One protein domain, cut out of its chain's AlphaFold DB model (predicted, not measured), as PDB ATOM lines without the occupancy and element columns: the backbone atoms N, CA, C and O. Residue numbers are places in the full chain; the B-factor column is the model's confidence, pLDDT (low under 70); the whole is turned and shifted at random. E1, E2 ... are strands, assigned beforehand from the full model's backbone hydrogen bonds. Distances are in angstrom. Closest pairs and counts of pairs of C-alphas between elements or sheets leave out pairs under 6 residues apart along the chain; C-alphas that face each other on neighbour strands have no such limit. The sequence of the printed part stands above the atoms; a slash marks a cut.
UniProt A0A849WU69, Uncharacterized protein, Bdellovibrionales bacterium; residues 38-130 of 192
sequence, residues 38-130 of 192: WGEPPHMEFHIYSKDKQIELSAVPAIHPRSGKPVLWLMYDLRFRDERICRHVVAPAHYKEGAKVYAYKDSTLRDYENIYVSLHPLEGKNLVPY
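This is residues 38 to 130 of the 192 residues of an uncharacterized protein of Bdellovibrionales bacterium (UniProt A0A849WU69). Two antiparallel sheets lie partly face to face as a loose sandwich of two layers: E1, E6, E5 and E7 make the larger sheet, E2, E3 and E4 the other, and E2 is the strand opposite E6. The links from E1 to E2 and from E4 to E5 pass between the layers at opposite ends of the long axis. The printed part has 93 residues with no named helix and seven strands, E1 to E7 in chain order; the sheet orders are E1, E6, E5, E7 and E2, E3, E4. The class is all strand, with under half of the residues, 46 of 93, in named elements. The whole is compact, with a radius of gyration of the C-alphas of 13.7 A, and its outline is flat, spanning 38 by 34 by 17 A.

In the larger sheet, E1 is residues 43 to 49, 19.1 A long from C-alpha 43 at (171.166, 194.998, 149.166); E6 is residues 113 to 118, 16.2 A; E5 is residues 102 to 106, 13.3 A; and E7 is residues 127 to 129, 6.5 A, ending at C-alpha 129 at (182.529, 199.246, 142.090). In the other sheet, E2 is residues 56 to 63, 22.7 A; E3 is residues 70 to 78, 25.9 A; and E4 is residues 83 to 90, 23.7 A, ending at C-alpha 90 at (166.513, 183.209, 149.501).

In the larger sheet, E1 and E7 are edge strands, and the strands' lines turn by 86 degrees from edge to edge. E1 and E6 are antiparallel at 163 degrees, with N 44 and O 117 at 2.7 A, within hydrogen-bond range. The hairpin E5 and E6 has N 104 and O 116 at 2.9 A. E5 and E7 are antiparallel at 134 degrees, with N 105 and O 128 at 2.8 A. E2, E3 and E4 form a meander, each strand the antiparallel neighbour of the one before. In its hairpins, N 58 and O 75 of E2 and E3 are 2.9 A apart, and N 74 and O 87 of E3 and E4 2.8 A. This sheet is only just strongly twisted, its C-alphas up to 4.4 A off its best plane. Between the sheets, the closest C-alphas of E2 and E6 are those of Ala 59 and Val 117, 7.5 A apart. Among the pairs that are apart are E1 and E3, and E4 and E7.

The two C-alphas farthest apart, those of Arg 66 and Lys 125, are 40.4 A apart. The printed part has no cut. The link from E4 to E5, 11 residues, is long; that from E3 to E4 is tight. Residues 38 to 39 pair with residues 43 to 44 of E1, antiparallel. The mean pLDDT of the printed part is 81.7, and residues 49 to 52, 110 to 111 and 125 are under 70.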
ATOM      1  N   TRP A  38     169.822 191.622 154.614       76.88
ATOM      2  CA  TRP A  38     169.199 192.437 153.584       76.88
ATOM      3  C   TRP A  38     169.000 193.857 154.129       76.88
ATOM      4  O   TRP A  38     168.165 194.046 155.009       76.88
ATOM      5  N   GLY A  39     169.738 194.842 153.619       73.00
ATOM      6  CA  GLY A  39     169.617 196.241 154.053       73.00
ATOM      7  C   GLY A  39     168.707 197.101 153.166       73.00
ATOM      8  O   GLY A  39     168.184 196.635 152.153       73.00
ATOM      9  N   GLU A  40     168.539 198.380 153.524       72.81
ATOM     10  CA  GLU A  40     167.802 199.390 152.742       72.81
ATOM     11  C   GLU A  40     168.761 200.466 152.178       72.81
ATOM     12  O   GLU A  40     169.555 201.013 152.945       72.81
ATOM     13  N   PRO A  41     168.718 200.811 150.869       71.94
ATOM     14  CA  PRO A  41     167.929 200.184 149.799       71.94
ATOM     15  C   PRO A  41     168.313 198.707 149.598       71.94
ATOM     16  O   PRO A  41     169.418 198.343 149.990       71.94
ATOM     17  N   PRO A  42     167.453 197.863 148.988       73.81
ATOM     18  CA  PRO A  42     167.621 196.411 149.018       73.81
ATOM     19  C   PRO A  42     168.968 195.904 148.502       73.81
ATOM     20  O   PRO A  42     169.180 195.766 147.293       73.81
ATOM     21  N   HIS A  43     169.849 195.558 149.432       77.19
ATOM     22  CA  HIS A  43     171.166 194.998 149.166       77.19
ATOM     23  C   HIS A  43     171.432 193.809 150.077       77.19
ATOM     24  O   HIS A  43     170.919 193.759 151.188       77.19
ATOM     25  N   MET A  44     172.234 192.872 149.594       81.25
ATOM     26  CA  MET A  44     172.841 191.814 150.381       81.25
ATOM     27  C   MET A  44     174.274 192.198 150.727       81.25
ATOM     28  O   MET A  44     175.041 192.583 149.839       81.25
ATOM     29  N   GLU A  45     174.637 192.043 151.993       78.31
ATOM     30  CA  GLU A  45     176.004 192.224 152.478       78.31
ATOM     31  C   GLU A  45     176.708 190.873 152.679       78.31
ATOM     32  O   GLU A  45     176.199 189.982 153.367       78.31
ATOM     33  N   PHE A  46     177.890 190.733 152.073       76.75
ATOM     34  CA  PHE A  46     178.765 189.572 152.199       76.75
ATOM     35  C   PHE A  46     180.067 189.970 152.880       76.75
ATOM     36  O   PHE A  46     180.852 190.737 152.323       76.75
ATOM     37  N   HIS A  47     180.353 189.382 154.040       73.44
ATOM     38  CA  HIS A  47     181.678 189.508 154.649       73.44
ATOM     39  C   HIS A  47     182.510 188.295 154.269       73.44
ATOM     40  O   HIS A  47     182.221 187.175 154.689       73.44
ATOM     41  N   ILE A  48     183.538 188.526 153.458       74.19
ATOM     42  CA  ILE A  48     184.456 187.505 152.970       74.19
ATOM     43  C   ILE A  48     185.771 187.633 153.735       74.19
ATOM     44  O   ILE A  48     186.608 188.498 153.472       74.19
ATOM     45  N   TYR A  49     185.973 186.730 154.682       68.25
ATOM     46  CA  TYR A  49     187.199 186.626 155.454       68.25
ATOM     47  C   TYR A  49     188.182 185.718 154.714       68.25
ATOM     48  O   TYR A  49     188.139 184.489 154.829       68.25
ATOM     49  N   SER A  50     189.093 186.325 153.958       65.62
ATOM     50  CA  SER A  50     190.195 185.620 153.308       65.62
ATOM     51  C   SER A  50     191.509 186.354 153.523       65.62
ATOM     52  O   SER A  50     191.851 187.318 152.843       65.62
ATOM     53  N   LYS A  51     192.285 185.877 154.497       60.06
ATOM     54  CA  LYS A  51     193.599 186.444 154.787       60.06
ATOM     55  C   LYS A  51     194.535 186.250 153.586       60.06
ATOM     56  O   LYS A  51     194.853 185.116 153.232       60.06
ATOM     57  N   ASP A  52     194.960 187.355 152.972       63.25
ATOM     58  CA  ASP A  52     195.952 187.428 151.884       63.25
ATOM     59  C   ASP A  52     195.609 186.638 150.604       63.25
ATOM     60  O   ASP A  52     196.476 186.385 149.760       63.25
ATOM     61  N   LYS A  53     194.348 186.223 150.439       71.19
ATOM     62  CA  LYS A  53     193.869 185.474 149.272       71.19
ATOM     63  C   LYS A  53     192.663 186.181 148.687       71.19
ATOM     64  O   LYS A  53     191.696 186.439 149.393       71.19
ATOM     65  N   GLN A  54     192.727 186.469 147.394       74.31
ATOM     66  CA  GLN A  54     191.594 187.021 146.671       74.31
ATOM     67  C   GLN A  54     190.573 185.913 146.405       74.31
ATOM     68  O   GLN A  54     190.942 184.823 145.960       74.31
ATOM     69  N   ILE A  55     189.306 186.213 146.668       79.56
ATOM     70  CA  ILE A  55     188.167 185.361 146.337       79.56
ATOM     71  C   ILE A  55     187.307 186.144 145.371       79.56
ATOM     72  O   ILE A  55     186.957 187.295 145.634       79.56
ATOM     73  N   GLU A  56     186.978 185.536 144.239       86.81
ATOM     74  CA  GLU A  56     186.073 186.184 143.304       86.81
ATOM     75  C   GLU A  56     184.639 185.727 143.546       86.81
ATOM     76  O   GLU A  56     184.367 184.533 143.646       86.81
ATOM     77  N   LEU A  57     183.729 186.693 143.656       87.88
ATOM     78  CA  LEU A  57     182.311 186.480 143.892       87.88
ATOM     79  C   LEU A  57     181.523 186.828 142.631       87.88
ATOM     80  O   LEU A  57     181.567 187.964 142.162       87.88
ATOM     81  N   SER A  58     180.718 185.894 142.143       90.25
ATOM     82  CA  SER A  58     179.647 186.186 141.189       90.25
ATOM     83  C   SER A  58     178.298 185.984 141.854       90.25
ATOM     84  O   SER A  58     178.110 185.029 142.606       90.25
ATOM     85  N   ALA A  59     177.347 186.861 141.540       89.25
ATOM     86  CA  ALA A  59     175.980 186.761 142.021       89.25
ATOM     87  C   ALA A  59     174.991 186.971 140.872       89.25
ATOM     88  O   ALA A  59     175.130 187.928 140.109       89.25
ATOM     89  N   VAL A  60     173.988 186.100 140.752       90.75
ATOM     90  CA  VAL A  60     172.905 186.248 139.768       90.75
ATOM     91  C   VAL A  60     171.538 185.985 140.398       90.75
ATOM     92  O   VAL A  60     171.355 184.977 141.084       90.75
ATOM     93  N   PRO A  61     170.556 186.877 140.193       90.44
ATOM     94  CA  PRO A  61     169.177 186.614 140.586       90.44
ATOM     95  C   PRO A  61     168.565 185.495 139.735       90.44
ATOM     96  O   PRO A  61     168.708 185.504 138.510       90.44
ATOM     97  N   ALA A  62     167.833 184.575 140.360       89.44
ATOM     98  CA  ALA A  62     167.078 183.528 139.672       89.44
ATOM     99  C   ALA A  62     165.847 183.085 140.476       89.44
ATOM    100  O   ALA A  62     165.571 183.592 141.565       89.44
ATOM    101  N   ILE A  63     165.122 182.100 139.946       87.62
ATOM    102  CA  ILE A  63     164.043 181.401 140.644       87.62
ATOM    103  C   ILE A  63     164.516 179.998 141.018       87.62
ATOM    104  O   ILE A  63     164.995 179.246 140.175       87.62
ATOM    105  N   HIS A  64     164.373 179.624 142.288       85.19
ATOM    106  CA  HIS A  64     164.743 178.289 142.737       85.19
ATOM    107  C   HIS A  64     163.780 177.248 142.135       85.19
ATOM    108  O   HIS A  64     162.579 177.308 142.415       85.19
ATOM    109  N   PRO A  65     164.268 176.223 141.414       82.19
ATOM    110  CA  PRO A  65     163.425 175.366 140.571       82.19
ATOM    111  C   PRO A  65     162.394 174.555 141.360       82.19
ATOM    112  O   PRO A  65     161.260 174.398 140.927       82.19
ATOM    113  N   ARG A  66     162.757 174.079 142.560       82.25
ATOM    114  CA  ARG A  66     161.830 173.313 143.418       82.25
ATOM    115  C   ARG A  66     160.843 174.162 144.218       82.25
ATOM    116  O   ARG A  66     159.735 173.712 144.475       82.25
ATOM    117  N   SER A  67     161.249 175.348 144.679       84.50
ATOM    118  CA  SER A  67     160.429 176.158 145.592       84.50
ATOM    119  C   SER A  67     159.675 177.286 144.891       84.50
ATOM    120  O   SER A  67     158.770 177.863 145.488       84.50
ATOM    121  N   GLY A  68     160.058 177.632 143.656       86.88
ATOM    122  CA  GLY A  68     159.520 178.774 142.919       86.88
ATOM    123  C   GLY A  68     159.857 180.130 143.547       86.88
ATOM    124  O   GLY A  68     159.320 181.151 143.121       86.88
ATOM    125  N   LYS A  69     160.713 180.165 144.576       87.00
ATOM    126  CA  LYS A  69     161.060 181.395 145.290       87.00
ATOM    127  C   LYS A  69     162.234 182.110 144.621       87.00
ATOM    128  O   LYS A  69     163.147 181.435 144.139       87.00
ATOM    129  N   PRO A  70     162.253 183.450 144.648       85.88
ATOM    130  CA  PRO A  70     163.426 184.226 144.280       85.88
ATOM    131  C   PRO A  70     164.639 183.835 145.116       85.88
ATOM    132  O   PRO A  70     164.557 183.701 146.342       85.88
ATOM    133  N   VAL A  71     165.765 183.662 144.440       87.06
ATOM    134  CA  VAL A  71     167.060 183.397 145.055       87.06
ATOM    135  C   VAL A  71     168.140 184.234 144.396       87.06
ATOM    136  O   VAL A  71     168.032 184.623 143.234       87.06
ATOM    137  N   LEU A  72     169.204 184.485 145.144       86.50
ATOM    138  CA  LEU A  72     170.462 184.966 144.602       86.50
ATOM    139  C   LEU A  72     171.423 183.777 144.578       86.50
ATOM    140  O   LEU A  72     171.797 183.268 145.636       86.50
ATOM    141  N   TRP A  73     171.778 183.308 143.382       87.50
ATOM    142  CA  TRP A  73     172.834 182.315 143.215       87.50
ATOM    143  C   TRP A  73     174.183 182.988 143.344       87.50
ATOM    144  O   TRP A  73     174.409 184.049 142.768       87.50
ATOM    145  N   LEU A  74     175.067 182.345 144.084       86.44
ATOM    146  CA  LEU A  74     176.387 182.821 144.439       86.44
ATOM    147  C   LEU A  74     177.407 181.789 143.982       86.44
ATOM    148  O   LEU A  74     177.217 180.585 144.174       86.44
ATOM    149  N   MET A  75     178.491 182.271 143.398       87.25
ATOM    150  CA  MET A  75     179.651 181.470 143.041       87.25
ATOM    151  C   MET A  75     180.887 182.136 143.629       87.25
ATOM    152  O   MET A  75     181.128 183.314 143.371       87.25
ATOM    153  N   TYR A  76     181.659 181.372 144.394       84.94
ATOM    154  CA  TYR A  76     182.967 181.765 144.899       84.94
ATOM    155  C   TYR A  76     184.036 181.004 144.122       84.94
ATOM    156  O   TYR A  76     184.050 179.771 144.138       84.94
ATOM    157  N   ASP A  77     184.924 181.730 143.455       85.06
ATOM    158  CA  ASP A  77     186.108 181.174 142.803       85.06
ATOM    159  C   ASP A  77     187.322 181.348 143.730       85.06
ATOM    160  O   ASP A  77     187.790 182.463 143.995       85.06
ATOM    161  N   LEU A  78     187.810 180.221 144.252       79.50
ATOM    162  CA  LEU A  78     189.014 180.110 145.066       79.50
ATOM    163  C   LEU A  78     190.197 179.734 144.169       79.50
ATOM    164  O   LEU A  78     190.770 178.652 144.290       79.50
ATOM    165  N   ARG A  79     190.610 180.650 143.287       80.81
ATOM    166  CA  ARG A  79     191.674 180.411 142.287       80.81
ATOM    167  C   ARG A  79     192.976 179.852 142.844       80.81
ATOM    168  O   ARG A  79     193.666 179.090 142.183       80.81
ATOM    169  N   PHE A  80     193.323 180.219 144.075       76.69
ATOM    170  CA  PHE A  80     194.523 179.722 144.754       76.69
ATOM    171  C   PHE A  80     194.463 178.221 145.100       76.69
ATOM    172  O   PHE A  80     195.461 177.672 145.563       76.69
ATOM    173  N   ARG A  81     193.307 177.580 144.903       72.69
ATOM    174  CA  ARG A  81     193.039 176.157 145.139       72.69
ATOM    175  C   ARG A  81     192.405 175.446 143.944       72.69
ATOM    176  O   ARG A  81     192.176 174.250 144.051       72.69
ATOM    177  N   ASP A  82     192.140 176.153 142.845       78.00
ATOM    178  CA  ASP A  82     191.373 175.626 141.705       78.00
ATOM    179  C   ASP A  82     190.009 175.050 142.138       78.00
ATOM    180  O   ASP A  82     189.554 174.003 141.683       78.00
ATOM    181  N   GLU A  83     189.367 175.726 143.097       77.25
ATOM    182  CA  GLU A  83     188.101 175.299 143.684       77.25
ATOM    183  C   GLU A  83     187.001 176.321 143.415       77.25
ATOM    184  O   GLU A  83     187.200 177.533 143.528       77.25
ATOM    185  N   ARG A  84     185.802 175.809 143.133       80.31
ATOM    186  CA  ARG A  84     184.592 176.606 142.966       80.31
ATOM    187  C   ARG A  84     183.539 176.161 143.962       80.31
ATOM    188  O   ARG A  84     183.228 174.977 144.057       80.31
ATOM    189  N   ILE A  85     182.971 177.125 144.673       79.06
ATOM    190  CA  ILE A  85     181.928 176.891 145.669       79.06
ATOM    191  C   ILE A  85     180.656 177.588 145.212       79.06
ATOM    192  O   ILE A  85     180.685 178.757 144.829       79.06
ATOM    193  N   CYS A  86     179.534 176.880 145.281       79.81
ATOM    194  CA  CYS A  86     178.254 177.354 144.780       79.81
ATOM    195  C   CYS A  86     177.216 177.378 145.887       79.81
ATOM    196  O   CYS A  86     177.105 176.436 146.670       79.81
ATOM    197  N   ARG A  87     176.451 178.464 145.960       79.69
ATOM    198  CA  ARG A  87     175.410 178.653 146.970       79.69
ATOM    199  C   ARG A  87     174.210 179.367 146.385       79.69
ATOM    200  O   ARG A  87     174.303 180.022 145.353       79.69
ATOM    201  N   HIS A  88     173.093 179.285 147.085       82.50
ATOM    202  CA  HIS A  88     171.973 180.181 146.864       82.50
ATOM    203  C   HIS A  88     171.455 180.696 148.195       82.50
ATOM    204  O   HIS A  88     171.468 179.993 149.206       82.50
ATOM    205  N   VAL A  89     170.954 181.921 148.175       81.75
ATOM    206  CA  VAL A  89     170.232 182.507 149.301       81.75
ATOM    207  C   VAL A  89     168.849 182.915 148.862       81.75
ATOM    208  O   VAL A  89     168.662 183.395 147.746       81.75
ATOM    209  N   VAL A  90     167.869 182.719 149.742       83.94
ATOM    210  CA  VAL A  90     166.513 183.209 149.501       83.94
ATOM    211  C   VAL A  90     166.570 184.726 149.412       83.94
ATOM    212  O   VAL A  90     167.037 185.390 150.338       83.94
ATOM    213  N   ALA A  91     166.105 185.251 148.284       84.75
ATOM    214  CA  ALA A  91     166.115 186.671 148.006       84.75
ATOM    215  C   ALA A  91     164.718 187.281 148.190       84.75
ATOM    216  O   ALA A  91     163.704 186.587 148.045       84.75
ATOM    217  N   PRO A  92     164.634 188.583 148.503       84.69
ATOM    218  CA  PRO A  92     163.378 189.302 148.500       84.69
ATOM    219  C   PRO A  92     162.690 189.244 147.134       84.69
ATOM    220  O   PRO A  92     163.328 189.112 146.089       84.69
ATOM    221  N   ALA A  93     161.372 189.445 147.133       85.00
ATOM    222  CA  ALA A  93     160.525 189.297 145.947       85.00
ATOM    223  C   ALA A  93     160.928 190.162 144.733       85.00
ATOM    224  O   ALA A  93     160.560 189.855 143.600       85.00
ATOM    225  N   HIS A  94     161.662 191.252 144.956       83.19
ATOM    226  CA  HIS A  94     162.112 192.154 143.899       83.19
ATOM    227  C   HIS A  94     163.360 191.657 143.142       83.19
ATOM    228  O   HIS A  94     163.627 192.162 142.051       83.19
ATOM    229  N   TYR A  95     164.078 190.644 143.642       84.38
ATOM    230  CA  TYR A  95     165.189 189.987 142.938       84.38
ATOM    231  C   TYR A  95     164.656 188.994 141.900       84.38
ATOM    232  O   TYR A  95     164.604 187.787 142.119       84.38
ATOM    233  N   LYS A  96     164.209 189.517 140.758       85.31
ATOM    234  CA  LYS A  96     163.686 188.708 139.650       85.31
ATOM    235  C   LYS A  96     164.819 188.123 138.815       85.31
ATOM    236  O   LYS A  96     165.852 188.763 138.654       85.31
ATOM    237  N   GLU A  97     164.589 186.953 138.229       86.69
ATOM    238  CA  GLU A  97     165.509 186.370 137.252       86.69
ATOM    239  C   GLU A  97     165.835 187.364 136.126       86.69
ATOM    240  O   GLU A  97     164.955 188.069 135.622       86.69
ATOM    241  N   GLY A  98     167.121 187.467 135.779       83.88
ATOM    242  CA  GLY A  98     167.618 188.417 134.781       83.88
ATOM    243  C   GLY A  98     167.709 189.873 135.257       83.88
ATOM    244  O   GLY A  98     168.119 190.739 134.482       83.88
ATOM    245  N   ALA A  99     167.360 190.176 136.514       85.81
ATOM    246  CA  ALA A  99     167.573 191.507 137.064       85.81
ATOM    247  C   ALA A  99     169.071 191.840 137.109       85.81
ATOM    248  O   ALA A  99     169.914 191.021 137.479       85.81
ATOM    249  N   LYS A 100     169.400 193.082 136.749       86.75
ATOM    250  CA  LYS A 100     170.762 193.588 136.872       86.75
ATOM    251  C   LYS A 100     171.097 193.782 138.348       86.75
ATOM    252  O   LYS A 100     170.380 194.484 139.056       86.75
ATOM    253  N   VAL A 101     172.225 193.221 138.765       88.75
ATOM    254  CA  VAL A 101     172.827 193.454 140.077       88.75
ATOM    255  C   VAL A 101     174.066 194.335 139.948       88.75
ATOM    256  O   VAL A 101     174.848 194.220 139.003       88.75
ATOM    257  N   TYR A 102     174.225 195.237 140.904       89.88
ATOM    258  CA  TYR A 102     175.408 196.049 141.130       89.88
ATOM    259  C   TYR A 102     176.188 195.434 142.281       89.88
ATOM    260  O   TYR A 102     175.584 194.977 143.250       89.88
ATOM    261  N   ALA A 103     177.513 195.441 142.186       91.12
ATOM    262  CA  ALA A 103     178.363 195.006 143.276       91.12
ATOM    263  C   ALA A 103     179.362 196.094 143.651       91.12
ATOM    264  O   ALA A 103     179.873 196.810 142.786       91.12
ATOM    265  N   TYR A 104     179.643 196.195 144.942       90.25
ATOM    266  CA  TYR A 104     180.569 197.162 145.511       90.25
ATOM    267  C   TYR A 104     181.442 196.481 146.550       90.25
ATOM    268  O   TYR A 104     180.964 195.628 147.286       90.25
ATOM    269  N   LYS A 105     182.707 196.876 146.625       88.19
ATOM    270  CA  LYS A 105     183.624 196.493 147.692       88.19
ATOM    271  C   LYS A 105     183.810 197.683 148.623       88.19
ATOM    272  O   LYS A 105     184.110 198.777 148.143       88.19
ATOM    273  N   ASP A 106     183.668 197.473 149.925       86.69
ATOM    274  CA  ASP A 106     184.087 198.459 150.919       86.69
ATOM    275  C   ASP A 106     185.576 198.274 151.235       86.69
ATOM    276  O   ASP A 106     186.035 197.188 151.591       86.69
ATOM    277  N   SER A 107     186.346 199.346 151.047       78.62
ATOM    278  CA  SER A 107     187.792 199.377 151.270       78.62
ATOM    279  C   SER A 107     188.202 199.877 152.660       78.62
ATOM    280  O   SER A 107     189.390 200.095 152.895       78.62
ATOM    281  N   THR A 108     187.257 200.140 153.565       80.62
ATOM    282  CA  THR A 108     187.563 200.661 154.910       80.62
ATOM    283  C   THR A 108     188.168 199.618 155.840       80.62
ATOM    284  O   THR A 108     188.956 199.962 156.725       80.62
ATOM    285  N   LEU A 109     187.823 198.351 155.632       72.31
ATOM    286  CA  LEU A 109     188.194 197.246 156.501       72.31
ATOM    287  C   LEU A 109     189.406 196.519 155.920       72.31
ATOM    288  O   LEU A 109     189.465 196.214 154.732       72.31
ATOM    289  N   ARG A 110     190.413 196.285 156.769       68.94
ATOM    290  CA  ARG A 110     191.674 195.639 156.364       68.94
ATOM    291  C   ARG A 110     191.648 194.125 156.520       68.94
ATOM    292  O   ARG A 110     192.379 193.439 155.814       68.94
ATOM    293  N   ASP A 111     190.838 193.629 157.448       66.75
ATOM    294  CA  ASP A 111     190.903 192.237 157.897       66.75
ATOM    295  C   ASP A 111     190.023 191.293 157.064       66.75
ATOM    296  O   ASP A 111     190.192 190.075 157.129       66.75
ATOM    297  N   TYR A 112     189.097 191.839 156.273       71.06
ATOM    298  CA  TYR A 112     188.219 191.084 155.385       71.06
ATOM    299  C   TYR A 112     187.766 191.933 154.199       71.06
ATOM    300  O   TYR A 112     187.789 193.165 154.243       71.06
ATOM    301  N   GLU A 113     187.352 191.262 153.127       76.25
ATOM    302  CA  GLU A 113     186.696 191.910 152.001       76.25
ATOM    303  C   GLU A 113     185.197 191.965 152.270       76.25
ATOM    304  O   GLU A 113     184.551 190.935 152.455       76.25
ATOM    305  N   ASN A 114     184.632 193.167 152.289       81.88
ATOM    306  CA  ASN A 114     183.192 193.337 152.385       81.88
ATOM    307  C   ASN A 114     182.632 193.651 150.996       81.88
ATOM    308  O   ASN A 114     183.022 194.652 150.385       81.88
ATOM    309  N   ILE A 115     181.778 192.767 150.479       86.44
ATOM    310  CA  ILE A 115     181.148 192.907 149.167       86.44
ATOM    311  C   ILE A 115     179.645 193.082 149.346       86.44
ATOM    312  O   ILE A 115     178.957 192.233 149.901       86.44
ATOM    313  N   TYR A 116     179.125 194.165 148.788       86.56
ATOM    314  CA  TYR A 116     177.704 194.469 148.727       86.56
ATOM    315  C   TYR A 116     177.172 194.108 147.351       86.56
ATOM    316  O   TYR A 116     177.737 194.544 146.350       86.56
ATOM    317  N   VAL A 117     176.068 193.368 147.285       87.12
ATOM    318  CA  VAL A 117     175.333 193.092 146.044       87.12
ATOM    319  C   VAL A 117     173.947 193.710 146.149       87.12
ATOM    320  O   VAL A 117     173.216 193.435 147.090       87.12
ATOM    321  N   SER A 118     173.565 194.543 145.190       86.81
ATOM    322  CA  SER A 118     172.331 195.332 145.245       86.81
ATOM    323  C   SER A 118     171.626 195.373 143.893       86.81
ATOM    324  O   SER A 118     172.276 195.349 142.850       86.81
ATOM    325  N   LEU A 119     170.296 195.502 143.876       85.06
ATOM    326  CA  LEU A 119     169.555 195.814 142.639       85.06
ATOM    327  C   LEU A 119     169.682 197.279 142.221       85.06
ATOM    328  O   LEU A 119     169.422 197.629 141.068       85.06
ATOM    329  N   HIS A 120     170.072 198.138 143.154       85.56
ATOM    330  CA  HIS A 120     170.204 199.569 142.940       85.56
ATOM    331  C   HIS A 120     171.659 199.997 143.126       85.56
ATOM    332  O   HIS A 120     172.368 199.408 143.946       85.56
ATOM    333  N   PRO A 121     172.118 201.031 142.405       86.88
ATOM    334  CA  PRO A 121     173.394 201.643 142.720       86.88
ATOM    335  C   PRO A 121     173.430 202.062 144.191       86.88
ATOM    336  O   PRO A 121     172.487 202.687 144.675       86.88
ATOM    337  N   LEU A 122     174.496 201.691 144.894       83.81
ATOM    338  CA  LEU A 122     174.726 202.128 146.266       83.81
ATOM    339  C   LEU A 122     175.592 203.385 146.256       83.81
ATOM    340  O   LEU A 122     176.514 203.515 145.447       83.81
ATOM    341  N   GLU A 123     175.296 204.299 147.172       82.50
ATOM    342  CA  GLU A 123     176.065 205.520 147.377       82.50
ATOM    343  C   GLU A 123     176.845 205.416 148.688       82.50
ATOM    344  O   GLU A 123     176.291 205.109 149.740       82.50
ATOM    345  N   GLY A 124     178.150 205.673 148.638       77.81
ATOM    346  CA  GLY A 124     179.007 205.652 149.817       77.81
ATOM    347  C   GLY A 124     180.421 206.093 149.472       77.81
ATOM    348  O   GLY A 124     180.951 205.728 148.427       77.81
ATOM    349  N   LYS A 125     181.056 206.880 150.351       67.31
ATOM    350  CA  LYS A 125     182.401 207.438 150.100       67.31
ATOM    351  C   LYS A 125     183.497 206.371 149.959       67.31
ATOM    352  O   LYS A 125     184.533 206.665 149.376       67.31
ATOM    353  N   ASN A 126     183.259 205.164 150.475       85.31
ATOM    354  CA  ASN A 126     184.234 204.070 150.522       85.31
ATOM    355  C   ASN A 126     183.819 202.844 149.691       85.31
ATOM    356  O   ASN A 126     184.486 201.815 149.744       85.31
ATOM    357  N   LEU A 127     182.720 202.948 148.936       86.56
ATOM    358  CA  LEU A 127     182.234 201.874 148.080       86.56
ATOM    359  C   LEU A 127     182.887 201.983 146.703       86.56
ATOM    360  O   LEU A 127     182.627 202.916 145.942       86.56
ATOM    361  N   VAL A 128     183.724 201.008 146.369       89.62
ATOM    362  CA  VAL A 128     184.361 200.899 145.055       89.62
ATOM    363  C   VAL A 128     183.572 199.898 144.213       89.62
ATOM    364  O   VAL A 128     183.313 198.799 144.700       89.62
ATOM    365  N   PRO A 129     183.192 200.212 142.959       90.81
ATOM    366  CA  PRO A 129     182.529 199.246 142.090       90.81
ATOM    367  C   PRO A 129     183.322 197.942 141.988       90.81
ATOM    368  O   PRO A 129     184.498 197.934 141.622       90.81
ATOM    369  N   TYR A 130     182.660 196.836 142.303       88.75
ATOM    370  CA  TYR A 130     183.226 195.502 142.228       88.75
ATOM    371  C   TYR A 130     182.826 194.857 140.903       88.75
ATOM    372  O   TYR A 130     181.643 194.691 140.592       88.75
TER     373      TYR A 130